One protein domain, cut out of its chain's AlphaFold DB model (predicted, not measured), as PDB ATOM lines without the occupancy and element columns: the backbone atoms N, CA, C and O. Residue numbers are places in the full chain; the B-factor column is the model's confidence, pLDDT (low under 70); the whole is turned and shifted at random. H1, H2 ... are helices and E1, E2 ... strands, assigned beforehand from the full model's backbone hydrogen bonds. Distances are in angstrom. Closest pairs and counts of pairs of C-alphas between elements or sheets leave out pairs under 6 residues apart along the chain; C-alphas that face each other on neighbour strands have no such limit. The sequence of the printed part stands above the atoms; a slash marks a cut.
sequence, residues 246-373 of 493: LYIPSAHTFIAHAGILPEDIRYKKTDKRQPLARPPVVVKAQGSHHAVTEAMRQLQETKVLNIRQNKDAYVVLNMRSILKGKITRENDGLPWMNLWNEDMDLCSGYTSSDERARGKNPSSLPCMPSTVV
ATOM      1  N   LEU A 246      99.003 124.244  48.446       98.69
ATOM      2  CA  LEU A 246      99.926 123.139  48.672       98.69
ATOM      3  C   LEU A 246     100.823 123.468  49.859       98.69
ATOM      4  O   LEU A 246     101.323 124.586  49.979       98.69
ATOM      5  N   TYR A 247     101.028 122.480  50.720       98.25
ATOM      6  CA  TYR A 247     102.019 122.497  51.785       98.25
ATOM      7  C   TYR A 247     103.091 121.457  51.479       98.25
ATOM      8  O   TYR A 247     102.779 120.305  51.189       98.25
ATOM      9  N   ILE A 248     104.351 121.869  51.527       95.94
ATOM     10  CA  ILE A 248     105.496 121.013  51.250       95.94
ATOM     11  C   ILE A 248     106.391 121.025  52.493       95.94
ATOM     12  O   ILE A 248     107.275 121.883  52.590       95.94
ATOM     13  N   PRO A 249     106.163 120.111  53.458       92.94
ATOM     14  CA  PRO A 249     106.903 120.083  54.717       92.94
ATOM     15  C   PRO A 249     108.415 119.981  54.503       92.94
ATOM     16  O   PRO A 249     109.169 120.740  55.096       92.94
ATOM     17  N   SER A 250     108.858 119.102  53.596       86.50
ATOM     18  CA  SER A 250     110.284 118.837  53.337       86.50
ATOM     19  C   SER A 250     111.061 120.038  52.799       86.50
ATOM     20  O   SER A 250     112.284 120.089  52.931       86.50
ATOM     21  N   ALA A 251     110.356 120.991  52.192       90.00
ATOM     22  CA  ALA A 251     110.923 122.202  51.615       90.00
ATOM     23  C   ALA A 251     110.488 123.474  52.358       90.00
ATOM     24  O   ALA A 251     110.812 124.576  51.908       90.00
ATOM     25  N   HIS A 252     109.729 123.347  53.452       93.56
ATOM     26  CA  HIS A 252     109.209 124.467  54.248       93.56
ATOM     27  C   HIS A 252     108.552 125.547  53.393       93.56
ATOM     28  O   HIS A 252     108.849 126.745  53.481       93.56
ATOM     29  N   THR A 253     107.719 125.076  52.470       96.00
ATOM     30  CA  THR A 253     107.169 125.884  51.392       96.00
ATOM     31  C   THR A 253     105.665 125.729  51.314       96.00
ATOM     32  O   THR A 253     105.109 124.647  51.515       96.00
ATOM     33  N   PHE A 254     105.017 126.830  50.962       98.50
ATOM     34  CA  PHE A 254     103.625 126.872  50.569       98.50
ATOM     35  C   PHE A 254     103.507 127.330  49.119       98.50
ATOM     36  O   PHE A 254     104.250 128.204  48.668       98.50
ATOM     37  N   ILE A 255     102.538 126.774  48.403       98.75
ATOM     38  CA  ILE A 255     102.107 127.294  47.104       98.75
ATOM     39  C   ILE A 255     100.631 127.640  47.228       98.75
ATOM     40  O   ILE A 255      99.837 126.827  47.700       98.75
ATOM     41  N   ALA A 256     100.263 128.856  46.850       98.69
ATOM     42  CA  ALA A 256      98.883 129.324  46.837       98.69
ATOM     43  C   ALA A 256      98.741 130.367  45.734       98.69
ATOM     44  O   ALA A 256      99.662 131.150  45.523       98.69
ATOM     45  N   HIS A 257      97.595 130.395  45.057       98.81
ATOM     46  CA  HIS A 257      97.437 131.232  43.874       98.81
ATOM     47  C   HIS A 257      97.620 132.726  44.172       98.81
ATOM     48  O   HIS A 257      98.508 133.356  43.605       98.81
ATOM     49  N   ALA A 258      96.847 133.287  45.106       98.06
ATOM     50  CA  ALA A 258      97.003 134.687  45.500       98.06
ATOM     51  C   ALA A 258      97.976 134.877  46.673       98.06
ATOM     52  O   ALA A 258      98.558 135.951  46.811       98.06
ATOM     53  N   GLY A 259      98.153 133.846  47.508       97.50
ATOM     54  CA  GLY A 259      99.068 133.844  48.651       97.50
ATOM     55  C   GLY A 259      98.441 133.358  49.958       97.50
ATOM     56  O   GLY A 259      97.285 132.931  50.009       97.50
ATOM     57  N   ILE A 260      99.222 133.442  51.034       98.12
ATOM     58  CA  ILE A 260      98.811 133.149  52.415       98.12
ATOM     59  C   ILE A 260      99.420 134.185  53.365       98.12
ATOM     60  O   ILE A 260     100.457 134.770  53.077       98.12
ATOM     61  N   LEU A 261      98.782 134.422  54.507       98.12
ATOM     62  CA  LEU A 261      99.264 135.362  55.518       98.12
ATOM     63  C   LEU A 261     100.160 134.679  56.559       98.12
ATOM     64  O   LEU A 261      99.857 133.544  56.938       98.12
ATOM     65  N   PRO A 262     101.206 135.363  57.061       96.88
ATOM     66  CA  PRO A 262     102.059 134.842  58.134       96.88
ATOM     67  C   PRO A 262     101.395 134.983  59.515       96.88
ATOM     68  O   PRO A 262     101.682 134.213  60.431       96.88
ATOM     69  N   GLU A 263     100.463 135.931  59.656       95.06
ATOM     70  CA  GLU A 263      99.801 136.291  60.907       95.06
ATOM     71  C   GLU A 263      98.298 136.578  60.722       95.06
ATOM     72  O   GLU A 263      97.804 136.868  59.628       95.06
ATOM     73  N   ASP A 264      97.533 136.486  61.810       96.06
ATOM     74  CA  ASP A 264      96.133 136.904  61.843       96.06
ATOM     75  C   ASP A 264      96.060 138.422  62.045       96.06
ATOM     76  O   ASP A 264      96.237 138.925  63.156       96.06
ATOM     77  N   ILE A 265      95.738 139.151  60.973       94.56
ATOM     78  CA  ILE A 265      95.704 140.627  60.924       94.56
ATOM     79  C   ILE A 265      94.713 141.295  61.899       94.56
ATOM     80  O   ILE A 265      94.626 142.519  61.968       94.56
ATOM     81  N   ARG A 266      93.921 140.514  62.646       93.62
ATOM     82  CA  ARG A 266      93.019 141.012  63.698       93.62
ATOM     83  C   ARG A 266      93.725 141.211  65.038       93.62
ATOM     84  O   ARG A 266      93.140 141.805  65.945       93.62
ATOM     85  N   TYR A 267      94.932 140.676  65.194       93.19
ATOM     86  CA  TYR A 267      95.691 140.711  66.437       93.19
ATOM     87  C   TYR A 267      97.041 141.390  66.233       93.19
ATOM     88  O   TYR A 267      97.563 141.463  65.127       93.19
ATOM     89  N   LYS A 268      97.627 141.888  67.326       89.62
ATOM     90  CA  LYS A 268      99.004 142.394  67.299       89.62
ATOM     91  C   LYS A 268      99.968 141.230  67.054       89.62
ATOM     92  O   LYS A 268      99.713 140.131  67.538       89.62
ATOM     93  N   LYS A 269     101.100 141.490  66.402       85.38
ATOM     94  CA  LYS A 269     102.150 140.499  66.099       85.38
ATOM     95  C   LYS A 269     102.652 139.717  67.325       85.38
ATOM     96  O   LYS A 269     102.973 138.543  67.233       85.38
ATOM     97  N   THR A 270     102.644 140.338  68.506       84.00
ATOM     98  CA  THR A 270     103.058 139.719  69.781       84.00
ATOM     99  C   THR A 270     101.932 138.991  70.532       84.00
ATOM    100  O   THR A 270     102.155 138.458  71.622       84.00
ATOM    101  N   ASP A 271     100.705 138.976  70.002       91.12
ATOM    102  CA  ASP A 271      99.568 138.317  70.649       91.12
ATOM    103  C   ASP A 271      99.782 136.797  70.709       91.12
ATOM    104  O   ASP A 271     100.243 136.171  69.761       91.12
ATOM    105  N   LYS A 272      99.380 136.170  71.820       89.25
ATOM    106  CA  LYS A 272      99.500 134.717  72.040       89.25
ATOM    107  C   LYS A 272      98.773 133.855  71.002       89.25
ATOM    108  O   LYS A 272      98.997 132.649  70.963       89.25
ATOM    109  N   ARG A 273      97.839 134.446  70.252       91.94
ATOM    110  CA  ARG A 273      97.098 133.796  69.168       91.94
ATOM    111  C   ARG A 273      97.873 133.769  67.856       91.94
ATOM    112  O   ARG A 273      97.478 133.006  66.978       91.94
ATOM    113  N   GLN A 274      98.929 134.572  67.721       94.12
ATOM    114  CA  GLN A 274      99.732 134.579  66.510       94.12
ATOM    115  C   GLN A 274     100.567 133.302  66.401       94.12
ATOM    116  O   GLN A 274     101.145 132.858  67.398       94.12
ATOM    117  N   PRO A 275     100.655 132.712  65.199       93.38
ATOM    118  CA  PRO A 275     101.340 131.440  64.993       93.38
ATOM    119  C   PRO A 275     102.858 131.543  65.177       93.38
ATOM    120  O   PRO A 275     103.479 130.548  65.533       93.38
ATOM    121  N   LEU A 276     103.435 132.732  64.973       93.62
ATOM    122  CA  LEU A 276     104.881 132.978  65.037       93.62
ATOM    123  C   LEU A 276     105.336 133.626  66.355       93.62
ATOM    124  O   LEU A 276     106.529 133.714  66.625       93.62
ATOM    125  N   ALA A 277     104.406 134.068  67.210       90.69
ATOM    126  CA  ALA A 277     104.742 134.803  68.433       90.69
ATOM    127  C   ALA A 277     105.320 133.922  69.551       90.69
ATOM    128  O   ALA A 277     105.807 134.443  70.557       90.69
ATOM    129  N   ARG A 278     105.210 132.593  69.437       88.75
ATOM    130  CA  ARG A 278     105.633 131.638  70.468       88.75
ATOM    131  C   ARG A 278     106.166 130.353  69.836       88.75
ATOM    132  O   ARG A 278     105.576 129.894  68.859       88.75
ATOM    133  N   PRO A 279     107.200 129.732  70.429       88.12
ATOM    134  CA  PRO A 279     107.676 128.443  69.959       88.12
ATOM    135  C   PRO A 279     106.588 127.369  70.171       88.12
ATOM    136  O   PRO A 279     105.910 127.375  71.208       88.12
ATOM    137  N   PRO A 280     106.403 126.439  69.219       89.19
ATOM    138  CA  PRO A 280     105.512 125.293  69.387       89.19
ATOM    139  C   PRO A 280     105.926 124.397  70.562       89.19
ATOM    140  O   PRO A 280     107.088 124.355  70.949       89.19
ATOM    141  N   VAL A 281     104.981 123.646  71.130       84.56
ATOM    142  CA  VAL A 281     105.260 122.715  72.237       84.56
ATOM    143  C   VAL A 281     105.188 121.280  71.722       84.56
ATOM    144  O   VAL A 281     104.143 120.854  71.234       84.56
ATOM    145  N   VAL A 282     106.280 120.523  71.869       81.44
ATOM    146  CA  VAL A 282     106.352 119.091  71.530       81.44
ATOM    147  C   VAL A 282     106.353 118.278  72.829       81.44
ATOM    148  O   VAL A 282     107.268 118.392  73.636       81.44
ATOM    149  N   VAL A 283     105.311 117.465  73.047       69.56
ATOM    150  CA  VAL A 283     105.037 116.776  74.333       69.56
ATOM    151  C   VAL A 283     106.064 115.680  74.666       69.56
ATOM    152  O   VAL A 283     106.256 115.343  75.831       69.56
ATOM    153  N   LYS A 284     106.755 115.130  73.661       63.69
ATOM    154  CA  LYS A 284     107.845 114.159  73.831       63.69
ATOM    155  C   LYS A 284     108.950 114.469  72.825       63.69
ATOM    156  O   LYS A 284     108.864 114.054  71.675       63.69
ATOM    157  N   ALA A 285     109.976 115.204  73.247       60.69
ATOM    158  CA  ALA A 285     111.185 115.403  72.452       60.69
ATOM    159  C   ALA A 285     111.993 114.092  72.423       60.69
ATOM    160  O   ALA A 285     112.903 113.889  73.222       60.69
ATOM    161  N   GLN A 286     111.603 113.157  71.558       60.28
ATOM    162  CA  GLN A 286     112.363 111.941  71.274       60.28
ATOM    163  C   GLN A 286     113.005 112.077  69.895       60.28
ATOM    164  O   GLN A 286     112.314 112.338  68.916       60.28
ATOM    165  N   GLY A 287     114.326 111.916  69.822       71.31
ATOM    166  CA  GLY A 287     115.094 112.040  68.583       71.31
ATOM    167  C   GLY A 287     116.244 113.040  68.690       71.31
ATOM    168  O   GLY A 287     116.513 113.597  69.754       71.31
ATOM    169  N   SER A 288     116.957 113.243  67.582       80.50
ATOM    170  CA  SER A 288     118.024 114.244  67.500       80.50
ATOM    171  C   SER A 288     117.461 115.664  67.633       80.50
ATOM    172  O   SER A 288     116.294 115.905  67.325       80.50
ATOM    173  N   HIS A 289     118.302 116.631  68.021       81.25
ATOM    174  CA  HIS A 289     117.925 118.054  68.043       81.25
ATOM    175  C   HIS A 289     117.279 118.491  66.720       81.25
ATOM    176  O   HIS A 289     116.260 119.167  66.719       81.25
ATOM    177  N   HIS A 290     117.829 118.024  65.595       80.25
ATOM    178  CA  HIS A 290     117.281 118.267  64.267       80.25
ATOM    179  C   HIS A 290     115.845 117.745  64.108       80.25
ATOM    180  O   HIS A 290     114.977 118.486  63.666       80.25
ATOM    181  N   ALA A 291     115.577 116.491  64.492       83.12
ATOM    182  CA  ALA A 291     114.237 115.909  64.393       83.12
ATOM    183  C   ALA A 291     113.212 116.674  65.248       83.12
ATOM    184  O   ALA A 291     112.063 116.843  64.846       83.12
ATOM    185  N   VAL A 292     113.637 117.182  66.408       85.50
ATOM    186  CA  VAL A 292     112.795 118.023  67.266       85.50
ATOM    187  C   VAL A 292     112.536 119.386  66.619       85.50
ATOM    188  O   VAL A 292     111.385 119.815  66.579       85.50
ATOM    189  N   THR A 293     113.564 120.054  66.083       87.38
ATOM    190  CA  THR A 293     113.413 121.324  65.346       87.38
ATOM    191  C   THR A 293     112.458 121.173  64.166       87.38
ATOM    192  O   THR A 293     111.580 122.013  63.982       87.38
ATOM    193  N   GLU A 294     112.588 120.084  63.414       87.62
ATOM    194  CA  GLU A 294     111.732 119.775  62.274       87.62
ATOM    195  C   GLU A 294     110.269 119.584  62.699       87.62
ATOM    196  O   GLU A 294     109.367 120.228  62.167       87.62
ATOM    197  N   ALA A 295     110.025 118.791  63.746       89.62
ATOM    198  CA  ALA A 295     108.684 118.613  64.298       89.62
ATOM    199  C   ALA A 295     108.076 119.936  64.804       89.62
ATOM    200  O   ALA A 295     106.889 120.198  64.598       89.62
ATOM    201  N   MET A 296     108.875 120.794  65.448       92.19
ATOM    202  CA  MET A 296     108.431 122.129  65.864       92.19
ATOM    203  C   MET A 296     108.053 122.985  64.656       92.19
ATOM    204  O   MET A 296     107.003 123.625  64.669       92.19
ATOM    205  N   ARG A 297     108.852 122.956  63.590       92.56
ATOM    206  CA  ARG A 297     108.579 123.719  62.373       92.56
ATOM    207  C   ARG A 297     107.293 123.309  61.688       92.56
ATOM    208  O   ARG A 297     106.458 124.169  61.428       92.56
ATOM    209  N   GLN A 298     107.056 122.013  61.537       93.88
ATOM    210  CA  GLN A 298     105.804 121.528  60.958       93.88
ATOM    211  C   GLN A 298     104.580 121.924  61.806       93.88
ATOM    212  O   GLN A 298     103.517 122.250  61.266       93.88
ATOM    213  N   LEU A 299     104.710 121.963  63.141       94.81
ATOM    214  CA  LEU A 299     103.653 122.468  64.025       94.81
ATOM    215  C   LEU A 299     103.410 123.974  63.837       94.81
ATOM    216  O   LEU A 299     102.252 124.401  63.824       94.81
ATOM    217  N   GLN A 300     104.467 124.775  63.682       95.75
ATOM    218  CA  GLN A 300     104.364 126.203  63.367       95.75
ATOM    219  C   GLN A 300     103.667 126.424  62.018       95.75
ATOM    220  O   GLN A 300     102.697 127.175  61.936       95.75
ATOM    221  N   GLU A 301     104.115 125.738  60.972       97.19
ATOM    222  CA  GLU A 301     103.566 125.820  59.615       97.19
ATOM    223  C   GLU A 301     102.088 125.410  59.591       97.19
ATOM    224  O   GLU A 301     101.241 126.104  59.025       97.19
ATOM    225  N   THR A 302     101.727 124.369  60.346       96.62
ATOM    226  CA  THR A 302     100.326 123.979  60.563       96.62
ATOM    227  C   THR A 302      99.512 125.087  61.240       96.62
ATOM    228  O   THR A 302      98.331 125.265  60.931       96.62
ATOM    229  N   LYS A 303     100.095 125.863  62.166       96.88
ATOM    230  CA  LYS A 303      99.410 127.017  62.777       96.88
ATOM    231  C   LYS A 303      99.210 128.150  61.774       96.88
ATOM    232  O   LYS A 303      98.120 128.721  61.765       96.88
ATOM    233  N   VAL A 304     100.186 128.413  60.903       98.00
ATOM    234  CA  VAL A 304     100.060 129.379  59.796       98.00
ATOM    235  C   VAL A 304      98.931 128.967  58.843       98.00
ATOM    236  O   VAL A 304      98.035 129.761  58.554       98.00
ATOM    237  N   LEU A 305      98.870 127.695  58.438       98.00
ATOM    238  CA  LEU A 305      97.786 127.166  57.594       98.00
ATOM    239  C   LEU A 305      96.390 127.288  58.231       98.00
ATOM    240  O   LEU A 305      95.383 127.349  57.519       98.00
ATOM    241  N   ASN A 306      96.325 127.316  59.566       97.38
ATOM    242  CA  ASN A 306      95.087 127.379  60.341       97.38
ATOM    243  C   ASN A 306      94.638 128.796  60.723       97.38
ATOM    244  O   ASN A 306      93.566 128.937  61.329       97.38
ATOM    245  N   ILE A 307      95.397 129.833  60.347       97.38
ATOM    246  CA  ILE A 307      94.943 131.226  60.417       97.38
ATOM    247  C   ILE A 307      93.589 131.329  59.709       97.38
ATOM    248  O   ILE A 307      93.380 130.749  58.641       97.38
ATOM    249  N   ARG A 308      92.634 132.051  60.311       96.62
ATOM    250  CA  ARG A 308      91.251 132.130  59.812       96.62
ATOM    251  C   ARG A 308      91.201 132.545  58.338       96.62
ATOM    252  O   ARG A 308      90.463 131.943  57.572       96.62
ATOM    253  N   GLN A 309      91.987 133.549  57.976       97.25
ATOM    254  CA  GLN A 309      92.089 134.121  56.641       97.25
ATOM    255  C   GLN A 309      92.666 133.110  55.641       97.25
ATOM    256  O   GLN A 309      92.157 132.994  54.538       97.25
ATOM    257  N   ASN A 310      93.648 132.303  56.050       98.19
ATOM    258  CA  ASN A 310      94.242 131.280  55.184       98.19
ATOM    259  C   ASN A 310      93.293 130.106  54.904       98.19
ATOM    260  O   ASN A 310      93.539 129.345  53.976       98.19
ATOM    261  N   LYS A 311      92.222 129.941  55.693       97.44
ATOM    262  CA  LYS A 311      91.158 128.948  55.458       97.44
ATOM    263  C   LYS A 311      89.993 129.490  54.627       97.44
ATOM    264  O   LYS A 311      89.084 128.730  54.306       97.44
ATOM    265  N   ASP A 312      89.990 130.784  54.325       97.75
ATOM    266  CA  ASP A 312      88.953 131.423  53.525       97.75
ATOM    267  C   ASP A 312      89.313 131.310  52.039       97.75
ATOM    268  O   ASP A 312      90.341 131.831  51.598       97.75
ATOM    269  N   ALA A 313      88.464 130.625  51.268       97.81
ATOM    270  CA  ALA A 313      88.689 130.389  49.845       97.81
ATOM    271  C   ALA A 313      88.822 131.704  49.062       97.81
ATOM    272  O   ALA A 313      89.668 131.815  48.179       97.81
ATOM    273  N   TYR A 314      88.040 132.731  49.419       97.12
ATOM    274  CA  TYR A 314      88.103 134.024  48.746       97.12
ATOM    275  C   TYR A 314      89.471 134.682  48.933       97.12
ATOM    276  O   TYR A 314      90.016 135.237  47.982       97.12
ATOM    277  N   VAL A 315      90.041 134.597  50.138       97.88
ATOM    278  CA  VAL A 315      91.342 135.193  50.461       97.88
ATOM    279  C   VAL A 315      92.453 134.547  49.643       97.88
ATOM    280  O   VAL A 315      93.166 135.251  48.933       97.88
ATOM    281  N   VAL A 316      92.576 133.220  49.696       98.25
ATOM    282  CA  VAL A 316      93.682 132.489  49.043       98.25
ATOM    283  C   VAL A 316      93.619 132.541  47.514       98.25
ATOM    284  O   VAL A 316      94.632 132.336  46.850       98.25
ATOM    285  N   LEU A 317      92.440 132.847  46.965       98.38
ATOM    286  CA  LEU A 317      92.204 133.003  45.533       98.38
ATOM    287  C   LEU A 317      92.286 134.454  45.043       98.38
ATOM    288  O   LEU A 317      92.449 134.655  43.848       98.38
ATOM    289  N   ASN A 318      92.129 135.471  45.904       98.19
ATOM    290  CA  ASN A 318      91.951 136.853  45.423       98.19
ATOM    291  C   ASN A 318      92.770 137.928  46.148       98.19
ATOM    292  O   ASN A 318      92.776 139.072  45.685       98.19
ATOM    293  N   MET A 319      93.429 137.623  47.266       97.88
ATOM    294  CA  MET A 319      94.161 138.612  48.062       97.88
ATOM    295  C   MET A 319      95.275 139.309  47.268       97.88
ATOM    296  O   MET A 319      96.045 138.675  46.556       97.88
ATOM    297  N   ARG A 320      95.402 140.626  47.448       97.44
ATOM    298  CA  ARG A 320      96.555 141.412  46.979       97.44
ATOM    299  C   ARG A 320      97.143 142.266  48.093       97.44
ATOM    300  O   ARG A 320      98.342 142.199  48.354       97.44
ATOM    301  N   SER A 321      96.279 142.981  48.804       96.44
ATOM    302  CA  SER A 321      96.690 143.920  49.842       96.44
ATOM    303  C   SER A 321      95.855 143.797  51.115       96.44
ATOM    304  O   SER A 321      94.795 143.168  51.161       96.44
ATOM    305  N   ILE A 322      96.362 144.413  52.179       96.06
ATOM    306  CA  ILE A 322      95.704 144.586  53.467       96.06
ATOM    307  C   ILE A 322      95.508 146.086  53.675       96.06
ATOM    308  O   ILE A 322      96.469 146.845  53.811       96.06
ATOM    309  N   LEU A 323      94.255 146.525  53.732       94.94
ATOM    310  CA  LEU A 323      93.891 147.917  53.958       94.94
ATOM    311  C   LEU A 323      93.009 148.023  55.199       94.94
ATOM    312  O   LEU A 323      91.943 147.413  55.277       94.94
ATOM    313  N   LYS A 324      93.447 148.817  56.185       91.00
ATOM    314  CA  LYS A 324      92.684 149.094  57.418       91.00
ATOM    315  C   LYS A 324      92.189 147.809  58.116       91.00
ATOM    316  O   LYS A 324      91.033 147.721  58.529       91.00
ATOM    317  N   GLY A 325      93.057 146.797  58.208       88.44
ATOM    318  CA  GLY A 325      92.755 145.510  58.852       88.44
ATOM    319  C   GLY A 325      91.822 144.591  58.054       88.44
ATOM    320  O   GLY A 325      91.282 143.635  58.614       88.44
ATOM    321  N   LYS A 326      91.606 144.865  56.763       93.25
ATOM    322  CA  LYS A 326      90.814 144.030  55.853       93.25
ATOM    323  C   LYS A 326      91.649 143.601  54.659       93.25
ATOM    324  O   LYS A 326      92.456 144.372  54.157       93.25
ATOM    325  N   ILE A 327      91.408 142.381  54.199       96.19
ATOM    326  CA  ILE A 327      92.008 141.850  52.977       96.19
ATOM    327  C   ILE A 327      91.257 142.420  51.776       96.19
ATOM    328  O   ILE A 327      90.023 142.413  51.758       96.19
ATOM    329  N   THR A 328      91.999 142.890  50.781       95.19
ATOM    330  CA  THR A 328      91.466 143.441  49.537       95.19
ATOM    331  C   THR A 328      92.042 142.691  48.337       95.19
ATOM    332  O   THR A 328      93.134 142.119  48.386       95.19
ATOM    333  N   ARG A 329      91.272 142.683  47.244       94.50
ATOM    334  CA  ARG A 329      91.713 142.209  45.920       94.50
ATOM    335  C   ARG A 329      92.289 143.335  45.054       94.50
ATOM    336  O   ARG A 329      92.570 143.128  43.878       94.50
ATOM    337  N   GLU A 330      92.394 144.530  45.627       93.31
ATOM    338  CA  GLU A 330      92.861 145.750  44.977       93.31
ATOM    339  C   GLU A 330      94.298 146.050  45.424       93.31
ATOM    340  O   GLU A 330      94.771 145.516  46.425       93.31
ATOM    341  N   ASN A 331      94.996 146.914  44.689       90.69
ATOM    342  CA  ASN A 331      96.363 147.338  45.016       90.69
ATOM    343  C   ASN A 331      96.362 148.603  45.899       90.69
ATOM    344  O   ASN A 331      97.096 149.550  45.639       90.69
ATOM    345  N   ASP A 332      95.476 148.655  46.895       91.75
ATOM    346  CA  ASP A 332      95.108 149.868  47.643       91.75
ATOM    347  C   ASP A 332      95.617 149.899  49.094       91.75
ATOM    348  O   ASP A 332      95.329 150.834  49.842       91.75
ATOM    349  N   GLY A 333      96.376 148.885  49.508       94.44
ATOM    350  CA  GLY A 333      96.905 148.755  50.866       94.44
ATOM    351  C   GLY A 333      98.266 148.070  50.919       94.44
ATOM    352  O   GLY A 333      98.911 147.876  49.888       94.44
ATOM    353  N   LEU A 334      98.677 147.658  52.123       95.62
ATOM    354  CA  LEU A 334      99.934 146.945  52.355       95.62
ATOM    355  C   LEU A 334      99.919 145.618  51.585       95.62
ATOM    356  O   LEU A 334      99.080 144.771  51.899       95.62
ATOM    357  N   PRO A 335     100.808 145.407  50.605       97.00
ATOM    358  CA  PRO A 335     100.863 144.140  49.896       97.00
ATOM    359  C   PRO A 335     101.168 142.986  50.858       97.00
ATOM    360  O   PRO A 335     102.062 143.094  51.699       97.00
ATOM    361  N   TRP A 336     100.425 141.883  50.758       97.38
ATOM    362  CA  TRP A 336     100.500 140.813  51.762       97.38
ATOM    363  C   TRP A 336     101.892 140.168  51.849       97.38
ATOM    364  O   TRP A 336     102.312 139.750  52.926       97.38
ATOM    365  N   MET A 337     102.624 140.101  50.736       96.81
ATOM    366  CA  MET A 337     103.957 139.506  50.692       96.81
ATOM    367  C   MET A 337     105.001 140.369  51.402       96.81
ATOM    368  O   MET A 337     105.968 139.820  51.920       96.81
ATOM    369  N   ASN A 338     104.801 141.688  51.503       96.88
ATOM    370  CA  ASN A 338     105.664 142.530  52.335       96.88
ATOM    371  C   ASN A 338     105.526 142.111  53.799       96.88
ATOM    372  O   ASN A 338     106.528 141.852  54.455       96.88
ATOM    373  N   LEU A 339     104.283 141.924  54.265       95.94
ATOM    374  CA  LEU A 339     104.018 141.416  55.611       95.94
ATOM    375  C   LEU A 339     104.646 140.030  55.830       95.94
ATOM    376  O   LEU A 339     105.232 139.785  56.880       95.94
ATOM    377  N   TRP A 340     104.561 139.137  54.837       97.69
ATOM    378  CA  TRP A 340     105.214 137.826  54.897       97.69
ATOM    379  C   TRP A 340     106.727 137.937  55.074       97.69
ATOM    380  O   TRP A 340     107.272 137.345  56.000       97.69
ATOM    381  N   ASN A 341     107.410 138.687  54.206       97.00
ATOM    382  CA  ASN A 341     108.867 138.802  54.271       97.00
ATOM    383  C   ASN A 341     109.322 139.476  55.570       97.00
ATOM    384  O   ASN A 341     110.245 138.969  56.201       97.00
ATOM    385  N   GLU A 342     108.635 140.536  56.011       94.94
ATOM    386  CA  GLU A 342     108.907 141.188  57.296       94.94
ATOM    387  C   GLU A 342     108.832 140.197  58.466       94.94
ATOM    388  O   GLU A 342     109.716 140.188  59.315       94.94
ATOM    389  N   ASP A 343     107.808 139.341  58.518       94.25
ATOM    390  CA  ASP A 343     107.667 138.351  59.592       94.25
ATOM    391  C   ASP A 343     108.741 137.266  59.535       94.25
ATOM    392  O   ASP A 343     109.307 136.898  60.568       94.25
ATOM    393  N   MET A 344     109.044 136.766  58.336       95.12
ATOM    394  CA  MET A 344     110.061 135.731  58.155       95.12
ATOM    395  C   MET A 344     111.473 136.243  58.470       95.12
ATOM    396  O   MET A 344     112.277 135.482  59.003       95.12
ATOM    397  N   ASP A 345     111.768 137.523  58.227       93.00
ATOM    398  CA  ASP A 345     113.053 138.143  58.586       93.00
ATOM    399  C   ASP A 345     113.237 138.320  60.100       93.00
ATOM    400  O   ASP A 345     114.365 138.413  60.588       93.00
ATOM    401  N   LEU A 346     112.144 138.320  60.867       91.25
ATOM    402  CA  LEU A 346     112.209 138.330  62.328       91.25
ATOM    403  C   LEU A 346     112.434 136.929  62.915       91.25
ATOM    404  O   LEU A 346     112.803 136.834  64.086       91.25
ATOM    405  N   CYS A 347     112.235 135.847  62.157       91.19
ATOM    406  CA  CYS A 347     112.384 134.478  62.657       91.19
ATOM    407  C   CYS A 347     113.840 134.136  63.014       91.19
ATOM    408  O   CYS A 347     114.725 134.141  62.160       91.19
ATOM    409  N   SER A 348     114.082 133.778  64.280       89.19
ATOM    410  CA  SER A 348     115.427 133.526  64.818       89.19
ATOM    411  C   SER A 348     115.638 132.123  65.407       89.19
ATOM    412  O   SER A 348     116.607 131.918  66.135       89.19
ATOM    413  N   GLY A 349     114.739 131.169  65.155       89.00
ATOM    414  CA  GLY A 349     114.793 129.817  65.722       89.00
ATOM    415  C   GLY A 349     114.085 129.653  67.075       89.00
ATOM    416  O   GLY A 349     113.489 130.584  67.622       89.00
ATOM    417  N   TYR A 350     114.105 128.423  67.607       84.88
ATOM    418  CA  TYR A 350     113.242 127.998  68.720       84.88
ATOM    419  C   TYR A 350     113.889 127.966  70.125       84.88
ATOM    420  O   TYR A 350     113.144 127.826  71.096       84.88
ATOM    421  N   THR A 351     115.220 128.049  70.290       67.38
ATOM    422  CA  THR A 351     115.904 127.648  71.550       67.38
ATOM    423  C   THR A 351     116.464 128.796  72.404       67.38
ATOM    424  O   THR A 351     116.551 129.940  71.976       67.38
ATOM    425  N   SER A 352     116.864 128.497  73.650       50.06
ATOM    426  CA  SER A 352     117.418 129.449  74.631       50.06
ATOM    427  C   SER A 352     118.899 129.818  74.424       50.06
ATOM    428  O   SER A 352     119.341 130.853  74.918       50.06
ATOM    429  N   SER A 353     119.683 129.078  73.627       47.97
ATOM    430  CA  SER A 353     120.960 129.612  73.104       47.97
ATOM    431  C   SER A 353     120.735 130.787  72.146       47.97
ATOM    432  O   SER A 353     121.583 131.675  72.061       47.97
ATOM    433  N   ASP A 354     119.549 130.852  71.534       52.38
ATOM    434  CA  ASP A 354     119.088 131.980  70.725       52.38
ATOM    435  C   ASP A 354     118.547 133.128  71.610       52.38
ATOM    436  O   ASP A 354     118.415 134.262  71.153       52.38
ATOM    437  N   GLU A 355     118.334 132.921  72.920       43.38
ATOM    438  CA  GLU A 355     117.984 134.000  73.865       43.38
ATOM    439  C   GLU A 355     119.172 134.914  74.197       43.38
ATOM    440  O   GLU A 355     118.978 136.114  74.396       43.38
ATOM    441  N   ARG A 356     120.420 134.415  74.152       44.03
ATOM    442  CA  ARG A 356     121.607 135.299  74.177       44.03
ATOM    443  C   ARG A 356     121.672 136.207  72.941       44.03
ATOM    444  O   ARG A 356     122.257 137.285  73.027       44.03
ATOM    445  N   ALA A 357     121.056 135.806  71.825       43.31
ATOM    446  CA  ALA A 357     120.878 136.648  70.641       43.31
ATOM    447  C   ALA A 357     119.656 137.585  70.759       43.31
ATOM    448  O   ALA A 357     119.735 138.720  70.292       43.31
ATOM    449  N   ARG A 358     118.586 137.197  71.475       45.41
ATOM    450  CA  ARG A 358     117.462 138.104  71.816       45.41
ATOM    451  C   ARG A 358     117.898 139.322  72.631       45.41
ATOM    452  O   ARG A 358     117.312 140.389  72.494       45.41
ATOM    453  N   GLY A 359     118.972 139.199  73.414       44.97
ATOM    454  CA  GLY A 359     119.617 140.337  74.080       44.97
ATOM    455  C   GLY A 359     120.232 141.376  73.127       44.97
ATOM    456  O   GLY A 359     120.611 142.449  73.584       44.97
ATOM    457  N   LYS A 360     120.338 141.083  71.820       47.09
ATOM    458  CA  LYS A 360     120.875 141.999  70.800       47.09
ATOM    459  C   LYS A 360     119.815 142.585  69.864       47.09
ATOM    460  O   LYS A 360     120.122 143.572  69.203       47.09
ATOM    461  N   ASN A 361     118.597 142.031  69.804       51.50
ATOM    462  CA  ASN A 361     117.518 142.605  68.996       51.50
ATOM    463  C   ASN A 361     116.122 142.302  69.593       51.50
ATOM    464  O   ASN A 361     115.647 141.170  69.484       51.50
ATOM    465  N   PRO A 362     115.438 143.279  70.219       56.31
ATOM    466  CA  PRO A 362     114.144 143.075  70.888       56.31
ATOM    467  C   PRO A 362     112.966 142.766  69.939       56.31
ATOM    468  O   PRO A 362     111.842 142.591  70.404       56.31
ATOM    469  N   SER A 363     113.203 142.704  68.626       71.94
ATOM    470  CA  SER A 363     112.202 142.476  67.578       71.94
ATOM    471  C   SER A 363     112.136 141.037  67.035       71.94
ATOM    472  O   SER A 363     111.234 140.750  66.255       71.94
ATOM    473  N   SER A 364     113.032 140.121  67.428       85.19
ATOM    474  CA  SER A 364     113.064 138.747  66.886       85.19
ATOM    475  C   SER A 364     111.882 137.873  67.335       85.19
ATOM    476  O   SER A 364     111.484 137.915  68.503       85.19
ATOM    477  N   LEU A 365     111.395 137.004  66.447       88.38
ATOM    478  CA  LEU A 365     110.333 136.027  66.673       88.38
ATOM    479  C   LEU A 365     110.891 134.599  66.864       88.38
ATOM    480  O   LEU A 365     111.814 134.193  66.153       88.38
ATOM    481  N   PRO A 366     110.319 133.797  67.785       90.75
ATOM    482  CA  PRO A 366     110.729 132.416  68.048       90.75
ATOM    483  C   PRO A 366     110.183 131.437  66.994       90.75
ATOM    484  O   PRO A 366     109.443 130.505  67.320       90.75
ATOM    485  N   CYS A 367     110.511 131.681  65.730       92.38
ATOM    486  CA  CYS A 367     110.027 130.927  64.583       92.38
ATOM    487  C   CYS A 367     111.156 130.526  63.637       92.38
ATOM    488  O   CYS A 367     112.275 131.029  63.731       92.38
ATOM    489  N   MET A 368     110.839 129.618  62.720       93.81
ATOM    490  CA  MET A 368     111.641 129.335  61.529       93.81
ATOM    491  C   MET A 368     110.946 129.945  60.305       93.81
ATOM    492  O   MET A 368     109.715 129.914  60.257       93.81
ATOM    493  N   PRO A 369     111.682 130.497  59.332       94.88
ATOM    494  CA  PRO A 369     111.074 131.103  58.152       94.88
ATOM    495  C   PRO A 369     110.457 130.043  57.224       94.88
ATOM    496  O   PRO A 369     110.839 128.881  57.282       94.88
ATOM    497  N   SER A 370     109.542 130.419  56.333       96.06
ATOM    498  CA  SER A 370     108.982 129.536  55.293       96.06
ATOM    499  C   SER A 370     108.816 130.319  53.987       96.06
ATOM    500  O   SER A 370     108.649 131.542  54.003       96.06
ATOM    501  N   THR A 371     108.867 129.628  52.846       97.38
ATOM    502  CA  THR A 371     108.749 130.262  51.517       97.38
ATOM    503  C   THR A 371     107.326 130.165  50.966       97.38
ATOM    504  O   THR A 371     106.675 129.136  51.134       97.38
ATOM    505  N   VAL A 372     106.845 131.199  50.267       98.62
ATOM    506  CA  VAL A 372     105.574 131.154  49.513       98.62
ATOM    507  C   VAL A 372     105.819 131.389  48.028       98.62
ATOM    508  O   VAL A 372     106.423 132.392  47.655       98.62
ATOM    509  N   VAL A 373     105.307 130.501  47.176       98.69
ATOM    510  CA  VAL A 373     105.289 130.682  45.715       98.69
ATOM    511  C   VAL A 373     103.851 130.940  45.253       98.69
ATOM    512  O   VAL A 373     102.936 130.246  45.697       98.69
TER     513      VAL A 373
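What this domain is: This is residues 246 to 373 of the 493 residues of the protein "Metallo-dependent phosphatase-like protein" of Pterula gracilis (UniProt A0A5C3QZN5). Two helices, H1 and H3, stand on separate sides of a core of loops taken largely from the long unnamed stretch 257 to 288, and a small three-stranded sheet of E1, E2 and E5 is grazed by both. One end of the long axis holds H2 and the small hairpin E3 and E4; the other end holds the first residues of H1 and, in a loose loop, the short H4. The printed part has 128 residues, in the order E1 E2 H1 H2 E3 E4 H3 H4 E5. The larger sheet has the order E1, E2, E5 and is mixed; the class is mixed, helices and strands, with under half of the residues in named elements. The whole is compact, with a radius of gyration of the C-alphas of 15.1 A and spans of 45 by 31 by 21 A.

Where its parts are: E1, residues 246 to 248, begins at C-alpha 246 (99.926, 123.139, 48.672) and is 6.5 A long. E2, residues 253 to 256, measures 10.1 A. H1, residues 289 to 305, runs 24.4 A from C-alpha 289 (117.925, 118.054, 68.043). H2 is residues 313 to 318, 8.5 A. E3, residues 321 to 323, and E4, residues 326 to 328, are 6.4 A each. H3, residues 336 to 346, is 16.0 A long, and H4, residues 355 to 358, 4.6 A. E5, residues 371 to 373, is 6.8 A and ends at C-alpha 373 (105.289, 130.682, 45.715).

How they stand to each other: E1 and E2 form a hairpin, antiparallel at 172 degrees, with N 246 and O 255 2.8 A apart. E2 and E5 are parallel at 30 degrees, with N 254 and O 371 2.8 A apart. H1 is on this sheet but only grazes it, with residues 298 to 305. H3 only grazes it too, with residues 337 to 344. H1 and H3 are apart. The closest C-alphas of E2 and H2 are those of Ala 256 and Val 316, 6.5 A. E3 and E4 form an antiparallel hairpin at 138 degrees, with N 323 and O 326 2.8 A apart. The closest C-alphas of E3 and H3 are those of Ser 321 and Trp 336, 5.3 A. H4 is not on the larger sheet and is apart from H3. In H1, H2 and H3 every O i to N i+4 pair is within hydrogen-bond range; H4 is too short for such a pair.

The domain as a whole: The two C-alphas farthest apart are those of Gln 286 and Asp 332, 47.9 A. The printed part has no cut. The links E2 to H1, 32 residues, and H4 to E5, 12 residues, are long. Residues 286 to 291, of which 289 to 291 belong to H1, stand free. Mean pLDDT of the printed part is 88.1; residues 283 to 286 and 351 to 362 are under 70.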